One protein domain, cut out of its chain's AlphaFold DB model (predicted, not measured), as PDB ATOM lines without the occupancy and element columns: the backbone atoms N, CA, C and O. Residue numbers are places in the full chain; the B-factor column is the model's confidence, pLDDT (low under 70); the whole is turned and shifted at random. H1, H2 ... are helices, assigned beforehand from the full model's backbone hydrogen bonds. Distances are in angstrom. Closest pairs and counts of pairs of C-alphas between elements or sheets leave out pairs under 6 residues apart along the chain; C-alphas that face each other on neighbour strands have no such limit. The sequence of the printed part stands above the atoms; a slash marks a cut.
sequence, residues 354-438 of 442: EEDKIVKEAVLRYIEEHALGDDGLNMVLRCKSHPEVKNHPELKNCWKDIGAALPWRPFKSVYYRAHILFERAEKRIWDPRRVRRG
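Overview. This is residues 354 to 438 of the 442 residues of the protein "Putative Homeobox domain-containing protein" of Rosa chinensis (UniProt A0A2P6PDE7). Four helices, with the long H1 and with H5 about perpendicular to it, pack at crossed angles with H2 and H4 into a small compact body; short H3 lies at its edge. A thin tail, residues 424 to 438 with little H6 in it, sticks out from this body. The printed part has 85 residues with six named helices, H1 to H6 in chain order, and no named strand: all helix. The whole is loose, with a radius of gyration of the C-alphas of 15.0 A and spans of 45 by 32 by 20 A.

Along the chain. Find C-alpha 354 at (235.031, 227.709, 168.049); from there H1 runs 22.1 A to residue 369. H5, residues 411 to 422, runs 16.2 A from C-alpha 411 at (226.036, 214.219, 164.922). Look for H2 at residues 376 to 381, H4 at 398 to 403 and H3 at 387 to 390. H6, residues 432 to 436, ends at C-alpha 436, (243.360, 208.349, 197.771).

Arrangement. Start at H1: its residues 356 to 360 touch H5, about perpendicular at 90 degrees, closest at the C-alphas of Val 359 and Ala 418, 6.4 A. Its residues 359 to 366 touch H4, closest at C-alphas 362 and 402, 5.4 A, opposite ways at a tilt of 35.2 degrees, only just steep. Its residues 363 to 367 touch H2, closest at C-alphas 367 and 376, 5.6 A. H5 touches H4 at C-alphas 403 and 411, their closest, 4.6 A. H2 and H5 only just touch, with 3 pairs of C-alphas within 8 A, closest at 381 and 419, 6.8 A. H3 is close to H2 but not clearly touching, closest at C-alphas 379 and 389, 7.5 A. H6 touches no helix. In H1, H2, H4 and H5 every O i to N i+4 pair is within hydrogen-bond range; H3, with 4 residues, is too short for any O i to N i+4 pair, and in H6 0 of 1 such pairs is within range, beside 1 of 2 O i to N i+3 pairs.

Size, cuts and confidence. Without its free tail the body spans 32 by 21 by 20 A; the farthest C-alphas, Glu 369 and Arg 436, are 46.5 A apart. The printed part has no cut and no long link. Look at the B-factor column for pLDDT under 70 at residues 387 to 392 and 425 to 438.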
ATOM      1  N   GLU A 354     236.004 227.138 168.990       94.62
ATOM      2  CA  GLU A 354     235.031 227.709 168.049       94.62
ATOM      3  C   GLU A 354     233.893 226.721 167.774       94.62
ATOM      4  O   GLU A 354     232.723 227.078 167.882       94.62
ATOM      5  N   GLU A 355     234.226 225.452 167.513       94.94
ATOM      6  CA  GLU A 355     233.226 224.389 167.367       94.94
ATOM      7  C   GLU A 355     232.435 224.207 168.671       94.94
ATOM      8  O   GLU A 355     231.227 224.012 168.622       94.94
ATOM      9  N   ASP A 356     233.064 224.341 169.844       95.19
ATOM     10  CA  ASP A 356     232.370 224.304 171.139       95.19
ATOM     11  C   ASP A 356     231.344 225.435 171.309       95.19
ATOM     12  O   ASP A 356     230.289 225.213 171.909       95.19
ATOM     13  N   LYS A 357     231.636 226.641 170.796       96.12
ATOM     14  CA  LYS A 357     230.679 227.760 170.781       96.12
ATOM     15  C   LYS A 357     229.499 227.428 169.873       96.12
ATOM     16  O   LYS A 357     228.366 227.524 170.331       96.12
ATOM     17  N   ILE A 358     229.761 226.931 168.660       96.50
ATOM     18  CA  ILE A 358     228.719 226.507 167.710       96.50
ATOM     19  C   ILE A 358     227.852 225.384 168.307       96.50
ATOM     20  O   ILE A 358     226.631 225.454 168.217       96.50
ATOM     21  N   VAL A 359     228.435 224.388 168.992       96.25
ATOM     22  CA  VAL A 359     227.665 223.331 169.684       96.25
ATOM     23  C   VAL A 359     226.785 223.903 170.798       96.25
ATOM     24  O   VAL A 359     225.643 223.471 170.944       96.25
ATOM     25  N   LYS A 360     227.286 224.854 171.599       95.62
ATOM     26  CA  LYS A 360     226.480 225.498 172.651       95.62
ATOM     27  C   LYS A 360     225.332 226.312 172.052       95.62
ATOM     28  O   LYS A 360     224.200 226.169 172.501       95.62
ATOM     29  N   GLU A 361     225.625 227.125 171.043       96.69
ATOM     30  CA  GLU A 361     224.652 227.991 170.379       96.69
ATOM     31  C   GLU A 361     223.571 227.180 169.656       96.69
ATOM     32  O   GLU A 361     222.393 227.442 169.855       96.69
ATOM     33  N   ALA A 362     223.939 226.138 168.901       97.06
ATOM     34  CA  ALA A 362     222.983 225.277 168.205       97.06
ATOM     35  C   ALA A 362     222.037 224.533 169.167       97.06
ATOM     36  O   ALA A 362     220.866 224.348 168.851       97.06
ATOM     37  N   VAL A 363     222.513 224.139 170.358       95.69
ATOM     38  CA  VAL A 363     221.652 223.551 171.401       95.69
ATOM     39  C   VAL A 363     220.679 224.586 171.974       95.69
ATOM     40  O   VAL A 363     219.508 224.264 172.145       95.69
ATOM     41  N   LEU A 364     221.131 225.814 172.251       94.88
ATOM     42  CA  LEU A 364     220.269 226.888 172.766       94.88
ATOM     43  C   LEU A 364     219.229 227.327 171.728       94.88
ATOM     44  O   LEU A 364     218.040 227.361 172.031       94.88
ATOM     45  N   ARG A 365     219.652 227.546 170.480       96.44
ATOM     46  CA  ARG A 365     218.764 227.924 169.378       96.44
ATOM     47  C   ARG A 365     217.694 226.860 169.121       96.44
ATOM     48  O   ARG A 365     216.529 227.198 168.988       96.44
ATOM     49  N   TYR A 366     218.052 225.572 169.175       95.00
ATOM     50  CA  TYR A 366     217.080 224.475 169.074       95.00
ATOM     51  C   TYR A 366     216.028 224.510 170.204       95.00
ATOM     52  O   TYR A 366     214.854 224.234 169.960       95.00
ATOM     53  N   ILE A 367     216.429 224.858 171.436       94.00
ATOM     54  CA  ILE A 367     215.532 224.998 172.601       94.00
ATOM     55  C   ILE A 367     214.561 226.173 172.425       94.00
ATOM     56  O   ILE A 367     213.387 226.042 172.775       94.00
ATOM     57  N   GLU A 368     215.040 227.287 171.868       94.50
ATOM     58  CA  GLU A 368     214.246 228.476 171.541       94.50
ATOM     59  C   GLU A 368     213.264 228.196 170.389       94.50
ATOM     60  O   GLU A 368     212.062 228.403 170.546       94.50
ATOM     61  N   GLU A 369     213.747 227.637 169.273       93.75
ATOM     62  CA  GLU A 369     212.960 227.267 168.083       93.75
ATOM     63  C   GLU A 369     211.829 226.274 168.403       93.75
ATOM     64  O   GLU A 369     210.728 226.397 167.868       93.75
ATOM     65  N   HIS A 370     212.077 225.307 169.294       89.94
ATOM     66  CA  HIS A 370     211.086 224.307 169.718       89.94
ATOM     67  C   HIS A 370     210.334 224.704 171.004       89.94
ATOM     68  O   HIS A 370     209.591 223.889 171.553       89.94
ATOM     69  N   ALA A 371     210.527 225.936 171.500       91.69
ATOM     70  CA  ALA A 371     209.869 226.508 172.679       91.69
ATOM     71  C   ALA A 371     209.882 225.606 173.938       91.69
ATOM     72  O   ALA A 371     208.914 225.559 174.698       91.69
ATOM     73  N   LEU A 372     210.985 224.885 174.178       88.75
ATOM     74  CA  LEU A 372     211.065 223.835 175.210       88.75
ATOM     75  C   LEU A 372     211.168 224.368 176.655       88.75
ATOM     76  O   LEU A 372     211.122 223.585 177.606       88.75
ATOM     77  N   GLY A 373     211.321 225.684 176.827       89.25
ATOM     78  CA  GLY A 373     211.418 226.347 178.129       89.25
ATOM     79  C   GLY A 373     212.648 225.945 178.954       89.25
ATOM     80  O   GLY A 373     213.620 225.392 178.436       89.25
ATOM     81  N   ASP A 374     212.595 226.221 180.259       89.69
ATOM     82  CA  ASP A 374     213.742 226.105 181.175       89.69
ATOM     83  C   ASP A 374     214.318 224.678 181.281       89.69
ATOM     84  O   ASP A 374     215.528 224.503 181.441       89.69
ATOM     85  N   ASP A 375     213.477 223.643 181.160       88.88
ATOM     86  CA  ASP A 375     213.923 222.241 181.176       88.88
ATOM     87  C   ASP A 375     214.419 221.754 179.800       88.88
ATOM     88  O   ASP A 375     214.985 220.666 179.686       88.88
ATOM     89  N   GLY A 376     214.284 222.562 178.742       90.62
ATOM     90  CA  GLY A 376     214.616 222.192 177.365       90.62
ATOM     91  C   GLY A 376     216.039 221.659 177.177       90.62
ATOM     92  O   GLY A 376     216.248 220.703 176.428       90.62
ATOM     93  N   LEU A 377     217.019 222.184 177.920       92.56
ATOM     94  CA  LEU A 377     218.393 221.666 177.905       92.56
ATOM     95  C   LEU A 377     218.477 220.232 178.452       92.56
ATOM     96  O   LEU A 377     219.154 219.380 177.873       92.56
ATOM     97  N   ASN A 378     217.768 219.946 179.545       90.94
ATOM     98  CA  ASN A 378     217.672 218.606 180.119       90.94
ATOM     99  C   ASN A 378     216.887 217.665 179.183       90.94
ATOM    100  O   ASN A 378     217.343 216.543 178.952       90.94
ATOM    101  N   MET A 379     215.803 218.130 178.547       89.06
ATOM    102  CA  MET A 379     215.076 217.362 177.526       89.06
ATOM    103  C   MET A 379     215.958 216.984 176.324       89.06
ATOM    104  O   MET A 379     215.960 215.824 175.909       89.06
ATOM    105  N   VAL A 380     216.730 217.932 175.777       91.94
ATOM    106  CA  VAL A 380     217.605 217.727 174.607       91.94
ATOM    107  C   VAL A 380     218.753 216.767 174.928       91.94
ATOM    108  O   VAL A 380     218.979 215.805 174.185       91.94
ATOM    109  N   LEU A 381     219.443 216.956 176.059       91.12
ATOM    110  CA  LEU A 381     220.478 216.026 176.531       91.12
ATOM    111  C   LEU A 381     219.893 214.621 176.762       91.12
ATOM    112  O   LEU A 381     220.434 213.619 176.284       91.12
ATOM    113  N   ARG A 382     218.731 214.531 177.422       87.88
ATOM    114  CA  ARG A 382     218.077 213.265 177.798       87.88
ATOM    115  C   ARG A 382     217.026 212.791 176.801       87.88
ATOM    116  O   ARG A 382     216.157 212.001 177.160       87.88
ATOM    117  N   CYS A 383     217.146 213.174 175.534       83.69
ATOM    118  CA  CYS A 383     216.175 212.887 174.476       83.69
ATOM    119  C   CYS A 383     215.714 211.415 174.380       83.69
ATOM    120  O   CYS A 383     214.574 211.128 174.035       83.69
ATOM    121  N   LYS A 384     216.570 210.442 174.714       78.12
ATOM    122  CA  LYS A 384     216.227 209.004 174.669       78.12
ATOM    123  C   LYS A 384     215.520 208.475 175.921       78.12
ATOM    124  O   LYS A 384     215.047 207.341 175.900       78.12
ATOM    125  N   SER A 385     215.494 209.239 177.009       75.88
ATOM    126  CA  SER A 385     215.028 208.795 178.329       75.88
ATOM    127  C   SER A 385     214.089 209.770 179.042       75.88
ATOM    128  O   SER A 385     213.478 209.362 180.030       75.88
ATOM    129  N   HIS A 386     213.925 211.010 178.566       70.50
ATOM    130  CA  HIS A 386     212.975 211.946 179.163       70.50
ATOM    131  C   HIS A 386     211.535 211.431 178.998       70.50
ATOM    132  O   HIS A 386     211.174 211.009 177.892       70.50
ATOM    133  N   PRO A 387     210.690 211.457 180.050       66.19
ATOM    134  CA  PRO A 387     209.311 210.975 179.956       66.19
ATOM    135  C   PRO A 387     208.521 211.665 178.839       66.19
ATOM    136  O   PRO A 387     207.761 211.018 178.120       66.19
ATOM    137  N   GLU A 388     208.765 212.963 178.661       68.50
ATOM    138  CA  GLU A 388     208.037 213.854 177.758       68.50
ATOM    139  C   GLU A 388     208.456 213.724 176.291       68.50
ATOM    140  O   GLU A 388     207.683 214.085 175.415       68.50
ATOM    141  N   VAL A 389     209.588 213.084 175.970       65.19
ATOM    142  CA  VAL A 389     209.949 212.773 174.565       65.19
ATOM    143  C   VAL A 389     209.037 211.675 173.980       65.19
ATOM    144  O   VAL A 389     209.010 211.413 172.776       65.19
ATOM    145  N   LYS A 390     208.196 211.039 174.807       63.22
ATOM    146  CA  LYS A 390     207.044 210.276 174.304       63.22
ATOM    147  C   LYS A 390     205.983 211.186 173.675       63.22
ATOM    148  O   LYS A 390     205.397 210.781 172.676       63.22
ATOM    149  N   ASN A 391     205.803 212.384 174.231       66.38
ATOM    150  CA  ASN A 391     204.819 213.389 173.829       66.38
ATOM    151  C   ASN A 391     205.374 214.309 172.727       66.38
ATOM    152  O   ASN A 391     204.639 214.652 171.811       66.38
ATOM    153  N   HIS A 392     206.670 214.638 172.781       68.44
ATOM    154  CA  HIS A 392     207.389 215.448 171.792       68.44
ATOM    155  C   HIS A 392     208.240 214.549 170.875       68.44
ATOM    156  O   HIS A 392     209.384 214.223 171.214       68.44
ATOM    157  N   PRO A 393     207.709 214.075 169.730       74.81
ATOM    158  CA  PRO A 393     208.425 213.156 168.852       74.81
ATOM    159  C   PRO A 393     209.619 213.794 168.131       74.81
ATOM    160  O   PRO A 393     210.560 213.059 167.830       74.81
ATOM    161  N   GLU A 394     209.619 215.111 167.892       75.69
ATOM    162  CA  GLU A 394     210.735 215.829 167.250       75.69
ATOM    163  C   GLU A 394     212.049 215.663 168.026       75.69
ATOM    164  O   GLU A 394     213.085 215.340 167.440       75.69
ATOM    165  N   LEU A 395     211.989 215.714 169.364       82.88
ATOM    166  CA  LEU A 395     213.145 215.528 170.251       82.88
ATOM    167  C   LEU A 395     213.868 214.182 170.066       82.88
ATOM    168  O   LEU A 395     215.008 214.029 170.495       82.88
ATOM    169  N   LYS A 396     213.255 213.187 169.409       81.94
ATOM    170  CA  LYS A 396     213.917 211.910 169.076       81.94
ATOM    171  C   LYS A 396     215.007 212.083 168.013       81.94
ATOM    172  O   LYS A 396     215.917 211.255 167.952       81.94
ATOM    173  N   ASN A 397     214.909 213.127 167.186       86.19
ATOM    174  CA  ASN A 397     215.856 213.450 166.122       86.19
ATOM    175  C   ASN A 397     216.738 214.673 166.413       86.19
ATOM    176  O   ASN A 397     217.752 214.764 165.732       86.19
ATOM    177  N   CYS A 398     216.443 215.502 167.430       91.06
ATOM    178  CA  CYS A 398     217.092 216.802 167.715       91.06
ATOM    179  C   CYS A 398     218.608 216.886 167.459       91.06
ATOM    180  O   CYS A 398     219.116 217.878 166.947       91.06
ATOM    181  N   TRP A 399     219.361 215.833 167.782       94.25
ATOM    182  CA  TRP A 399     220.810 215.785 167.574       94.25
ATOM    183  C   TRP A 399     221.250 215.780 166.108       94.25
ATOM    184  O   TRP A 399     222.394 216.137 165.847       94.25
ATOM    185  N   LYS A 400     220.386 215.401 165.161       92.88
ATOM    186  CA  LYS A 400     220.607 215.595 163.720       92.88
ATOM    187  C   LYS A 400     220.557 217.076 163.369       92.88
ATOM    188  O   LYS A 400     221.455 217.559 162.695       92.88
ATOM    189  N   ASP A 401     219.552 217.771 163.886       93.75
ATOM    190  CA  ASP A 401     219.236 219.160 163.556       93.75
ATOM    191  C   ASP A 401     220.286 220.093 164.189       93.75
ATOM    192  O   ASP A 401     220.949 220.860 163.498       93.75
ATOM    193  N   ILE A 402     220.591 219.879 165.476       95.19
ATOM    194  CA  ILE A 402     221.749 220.465 166.183       95.19
ATOM    195  C   ILE A 402     223.076 220.075 165.499       95.19
ATOM    196  O   ILE A 402     224.037 220.843 165.490       95.19
ATOM    197  N   GLY A 403     223.148 218.873 164.917       94.88
ATOM    198  CA  GLY A 403     224.307 218.385 164.168       94.88
ATOM    199  C   GLY A 403     224.520 219.091 162.826       94.88
ATOM    200  O   GLY A 403     225.666 219.233 162.405       94.88
ATOM    201  N   ALA A 404     223.458 219.591 162.187       95.00
ATOM    202  CA  ALA A 404     223.527 220.289 160.902       95.00
ATOM    203  C   ALA A 404     224.276 221.634 160.983       95.00
ATOM    204  O   ALA A 404     224.753 222.127 159.966       95.00
ATOM    205  N   ALA A 405     224.458 222.190 162.188       94.62
ATOM    206  CA  ALA A 405     225.318 223.353 162.426       94.62
ATOM    207  C   ALA A 405     226.828 223.054 162.273       94.62
ATOM    208  O   ALA A 405     227.630 223.981 162.183       94.62
ATOM    209  N   LEU A 406     227.232 221.777 162.249       93.25
ATOM    210  CA  LEU A 406     228.613 221.326 162.055       93.25
ATOM    211  C   LEU A 406     228.648 220.134 161.077       93.25
ATOM    212  O   LEU A 406     228.978 219.026 161.498       93.25
ATOM    213  N   PRO A 407     228.334 220.317 159.779       91.81
ATOM    214  CA  PRO A 407     228.172 219.205 158.836       91.81
ATOM    215  C   PRO A 407     229.446 218.357 158.674       91.81
ATOM    216  O   PRO A 407     229.365 217.146 158.521       91.81
ATOM    217  N   TRP A 408     230.636 218.949 158.835       92.56
ATOM    218  CA  TRP A 408     231.917 218.225 158.847       92.56
ATOM    219  C   TRP A 408     232.154 217.375 160.116       92.56
ATOM    220  O   TRP A 408     233.194 216.719 160.241       92.56
ATOM    221  N   ARG A 409     231.225 217.364 161.084       92.62
ATOM    222  CA  ARG A 409     231.260 216.532 162.298       92.62
ATOM    223  C   ARG A 409     230.040 215.609 162.356       92.62
ATOM    224  O   ARG A 409     228.908 216.072 162.294       92.62
ATOM    225  N   PRO A 410     230.218 214.298 162.608       93.00
ATOM    226  CA  PRO A 410     229.070 213.408 162.697       93.00
ATOM    227  C   PRO A 410     228.268 213.753 163.952       93.00
ATOM    228  O   PRO A 410     228.840 213.882 165.036       93.00
ATOM    229  N   PHE A 411     226.941 213.825 163.832       92.38
ATOM    230  CA  PHE A 411     226.036 214.219 164.922       92.38
ATOM    231  C   PHE A 411     226.246 213.439 166.237       92.38
ATOM    232  O   PHE A 411     226.034 213.963 167.327       92.38
ATOM    233  N   LYS A 412     226.733 212.192 166.161       92.19
ATOM    234  CA  LYS A 412     227.133 211.378 167.324       92.19
ATOM    235  C   LYS A 412     228.285 212.021 168.116       92.19
ATOM    236  O   LYS A 412     228.255 212.019 169.341       92.19
ATOM    237  N   SER A 413     229.282 212.593 167.439       93.69
ATOM    238  CA  SER A 413     230.375 213.340 168.076       93.69
ATOM    239  C   SER A 413     229.883 214.654 168.678       93.69
ATOM    240  O   SER A 413     230.300 214.990 169.783       93.69
ATOM    241  N   VAL A 414     228.969 215.360 167.997       94.69
ATOM    242  CA  VAL A 414     228.321 216.580 168.516       94.69
ATOM    243  C   VAL A 414     227.534 216.270 169.794       94.69
ATOM    244  O   VAL A 414     227.758 216.918 170.813       94.69
ATOM    245  N   TYR A 415     226.728 215.204 169.792       94.44
ATOM    246  CA  TYR A 415     226.020 214.676 170.966       94.44
ATOM    247  C   TYR A 415     226.957 214.465 172.169       94.44
ATOM    248  O   TYR A 415     226.724 215.022 173.246       94.44
ATOM    249  N   TYR A 416     228.052 213.712 171.995       92.69
ATOM    250  CA  TYR A 416     229.011 213.477 173.081       92.69
ATOM    251  C   TYR A 416     229.737 214.756 173.511       92.69
ATOM    252  O   TYR A 416     230.033 214.921 174.696       92.69
ATOM    253  N   ARG A 417     230.014 215.681 172.582       94.12
ATOM    254  CA  ARG A 417     230.659 216.954 172.908       94.12
ATOM    255  C   ARG A 417     229.742 217.861 173.719       94.12
ATOM    256  O   ARG A 417     230.193 218.372 174.736       94.12
ATOM    257  N   ALA A 418     228.471 217.985 173.347       94.25
ATOM    258  CA  ALA A 418     227.484 218.758 174.092       94.25
ATOM    259  C   ALA A 418     227.323 218.245 175.534       94.25
ATOM    260  O   ALA A 418     227.382 219.038 176.468       94.25
ATOM    261  N   HIS A 419     227.254 216.926 175.749       93.12
ATOM    262  CA  HIS A 419     227.237 216.356 177.108       93.12
ATOM    263  C   HIS A 419     228.500 216.743 177.901       93.12
ATOM    264  O   HIS A 419     228.421 217.144 179.061       93.12
ATOM    265  N   ILE A 420     229.675 216.734 177.261       92.56
ATOM    266  CA  ILE A 420     230.935 217.199 177.866       92.56
ATOM    267  C   ILE A 420     230.964 218.725 178.101       92.56
ATOM    268  O   ILE A 420     231.748 219.165 178.937       92.56
ATOM    269  N   LEU A 421     230.153 219.527 177.407       92.44
ATOM    270  CA  LEU A 421     230.088 220.987 177.572       92.44
ATOM    271  C   LEU A 421     229.031 221.441 178.593       92.44
ATOM    272  O   LEU A 421     229.242 222.467 179.234       92.44
ATOM    273  N   PHE A 422     227.938 220.688 178.760       90.75
ATOM    274  CA  PHE A 422     226.825 221.039 179.650       90.75
ATOM    275  C   PHE A 422     226.789 220.224 180.959       90.75
ATOM    276  O   PHE A 422     226.553 220.796 182.019       90.75
ATOM    277  N   GLU A 423     227.068 218.913 180.944       88.38
ATOM    278  CA  GLU A 423     227.041 218.086 182.172       88.38
ATOM    279  C   GLU A 423     228.350 218.161 182.976       88.38
ATOM    280  O   GLU A 423     228.393 217.884 184.181       88.38
ATOM    281  N   ARG A 424     229.461 218.512 182.321       82.00
ATOM    282  CA  ARG A 424     230.760 218.646 182.981       82.00
ATOM    283  C   ARG A 424     230.861 220.024 183.621       82.00
ATOM    284  O   ARG A 424     231.229 220.986 182.960       82.00
ATOM    285  N   ALA A 425     230.640 220.081 184.933       58.34
ATOM    286  CA  ALA A 425     230.947 221.263 185.732       58.34
ATOM    287  C   ALA A 425     232.352 221.800 185.392       58.34
ATOM    288  O   ALA A 425     233.364 221.141 185.656       58.34
ATOM    289  N   GLU A 426     232.389 222.997 184.808       62.69
ATOM    290  CA  GLU A 426     233.585 223.692 184.314       62.69
ATOM    291  C   GLU A 426     234.674 223.783 185.397       62.69
ATOM    292  O   GLU A 426     235.855 223.547 185.155       62.69
ATOM    293  N   LYS A 427     234.235 223.983 186.643       56.97
ATOM    294  CA  LYS A 427     235.061 224.065 187.852       56.97
ATOM    295  C   LYS A 427     235.108 222.734 188.614       56.97
ATOM    296  O   LYS A 427     234.948 222.703 189.834       56.97
ATOM    297  N   ARG A 428     235.347 221.605 187.929       57.94
ATOM    298  CA  ARG A 428     235.623 220.305 188.584       57.94
ATOM    299  C   ARG A 428     237.037 220.277 189.180       57.94
ATOM    300  O   ARG A 428     237.905 219.535 188.722       57.94
ATOM    301  N   ILE A 429     237.239 221.087 190.219       58.84
ATOM    302  CA  ILE A 429     238.470 221.160 191.011       58.84
ATOM    303  C   ILE A 429     238.819 219.752 191.517       58.84
ATOM    304  O   ILE A 429     237.990 219.042 192.093       58.84
ATOM    305  N   TRP A 430     240.058 219.333 191.270       50.47
ATOM    306  CA  TRP A 430     240.544 217.995 191.588       50.47
ATOM    307  C   TRP A 430     240.912 217.885 193.075       50.47
ATOM    308  O   TRP A 430     242.068 218.051 193.451       50.47
ATOM    309  N   ASP A 431     239.913 217.612 193.922       56.53
ATOM    310  CA  ASP A 431     240.103 217.345 195.357       56.53
ATOM    311  C   ASP A 431     241.101 216.183 195.583       56.53
ATOM    312  O   ASP A 431     240.760 215.022 195.304       56.53
ATOM    313  N   PRO A 432     242.295 216.433 196.166       59.94
ATOM    314  CA  PRO A 432     243.282 215.390 196.446       59.94
ATOM    315  C   PRO A 432     242.743 214.272 197.355       59.94
ATOM    316  O   PRO A 432     243.195 213.124 197.277       59.94
ATOM    317  N   ARG A 433     241.731 214.561 198.190       56.88
ATOM    318  CA  ARG A 433     241.082 213.580 199.072       56.88
ATOM    319  C   ARG A 433     240.184 212.601 198.308       56.88
ATOM    320  O   ARG A 433     239.822 211.565 198.869       56.88
ATOM    321  N   ARG A 434     239.794 212.867 197.055       55.16
ATOM    322  CA  ARG A 434     239.111 211.872 196.198       55.16
ATOM    323  C   ARG A 434     240.091 210.889 195.554       55.16
ATOM    324  O   ARG A 434     239.716 209.743 195.341       55.16
ATOM    325  N   VAL A 435     241.346 211.286 195.337       59.75
ATOM    326  CA  VAL A 435     242.373 210.446 194.685       59.75
ATOM    327  C   VAL A 435     242.758 209.238 195.537       59.75
ATOM    328  O   VAL A 435     242.820 208.124 195.028       59.75
ATOM    329  N   ARG A 436     242.979 209.438 196.846       54.53
ATOM    330  CA  ARG A 436     243.360 208.349 197.771       54.53
ATOM    331  C   ARG A 436     242.275 207.265 197.844       54.53
ATOM    332  O   ARG A 436     242.572 206.093 197.657       54.53
ATOM    333  N   ARG A 437     241.005 207.679 197.920       54.78
ATOM    334  CA  ARG A 437     239.819 206.799 197.873       54.78
ATOM    335  C   ARG A 437     239.601 206.076 196.531       54.78
ATOM    336  O   ARG A 437     238.722 205.229 196.454       54.78
ATOM    337  N   GLY A 438     240.371 206.400 195.488       52.84
ATOM    338  CA  GLY A 438     240.411 205.659 194.221       52.84
ATOM    339  C   GLY A 438     241.585 204.677 194.098       52.84
ATOM    340  O   GLY A 438     241.663 203.972 193.098       52.84
TER     341      GLY A 438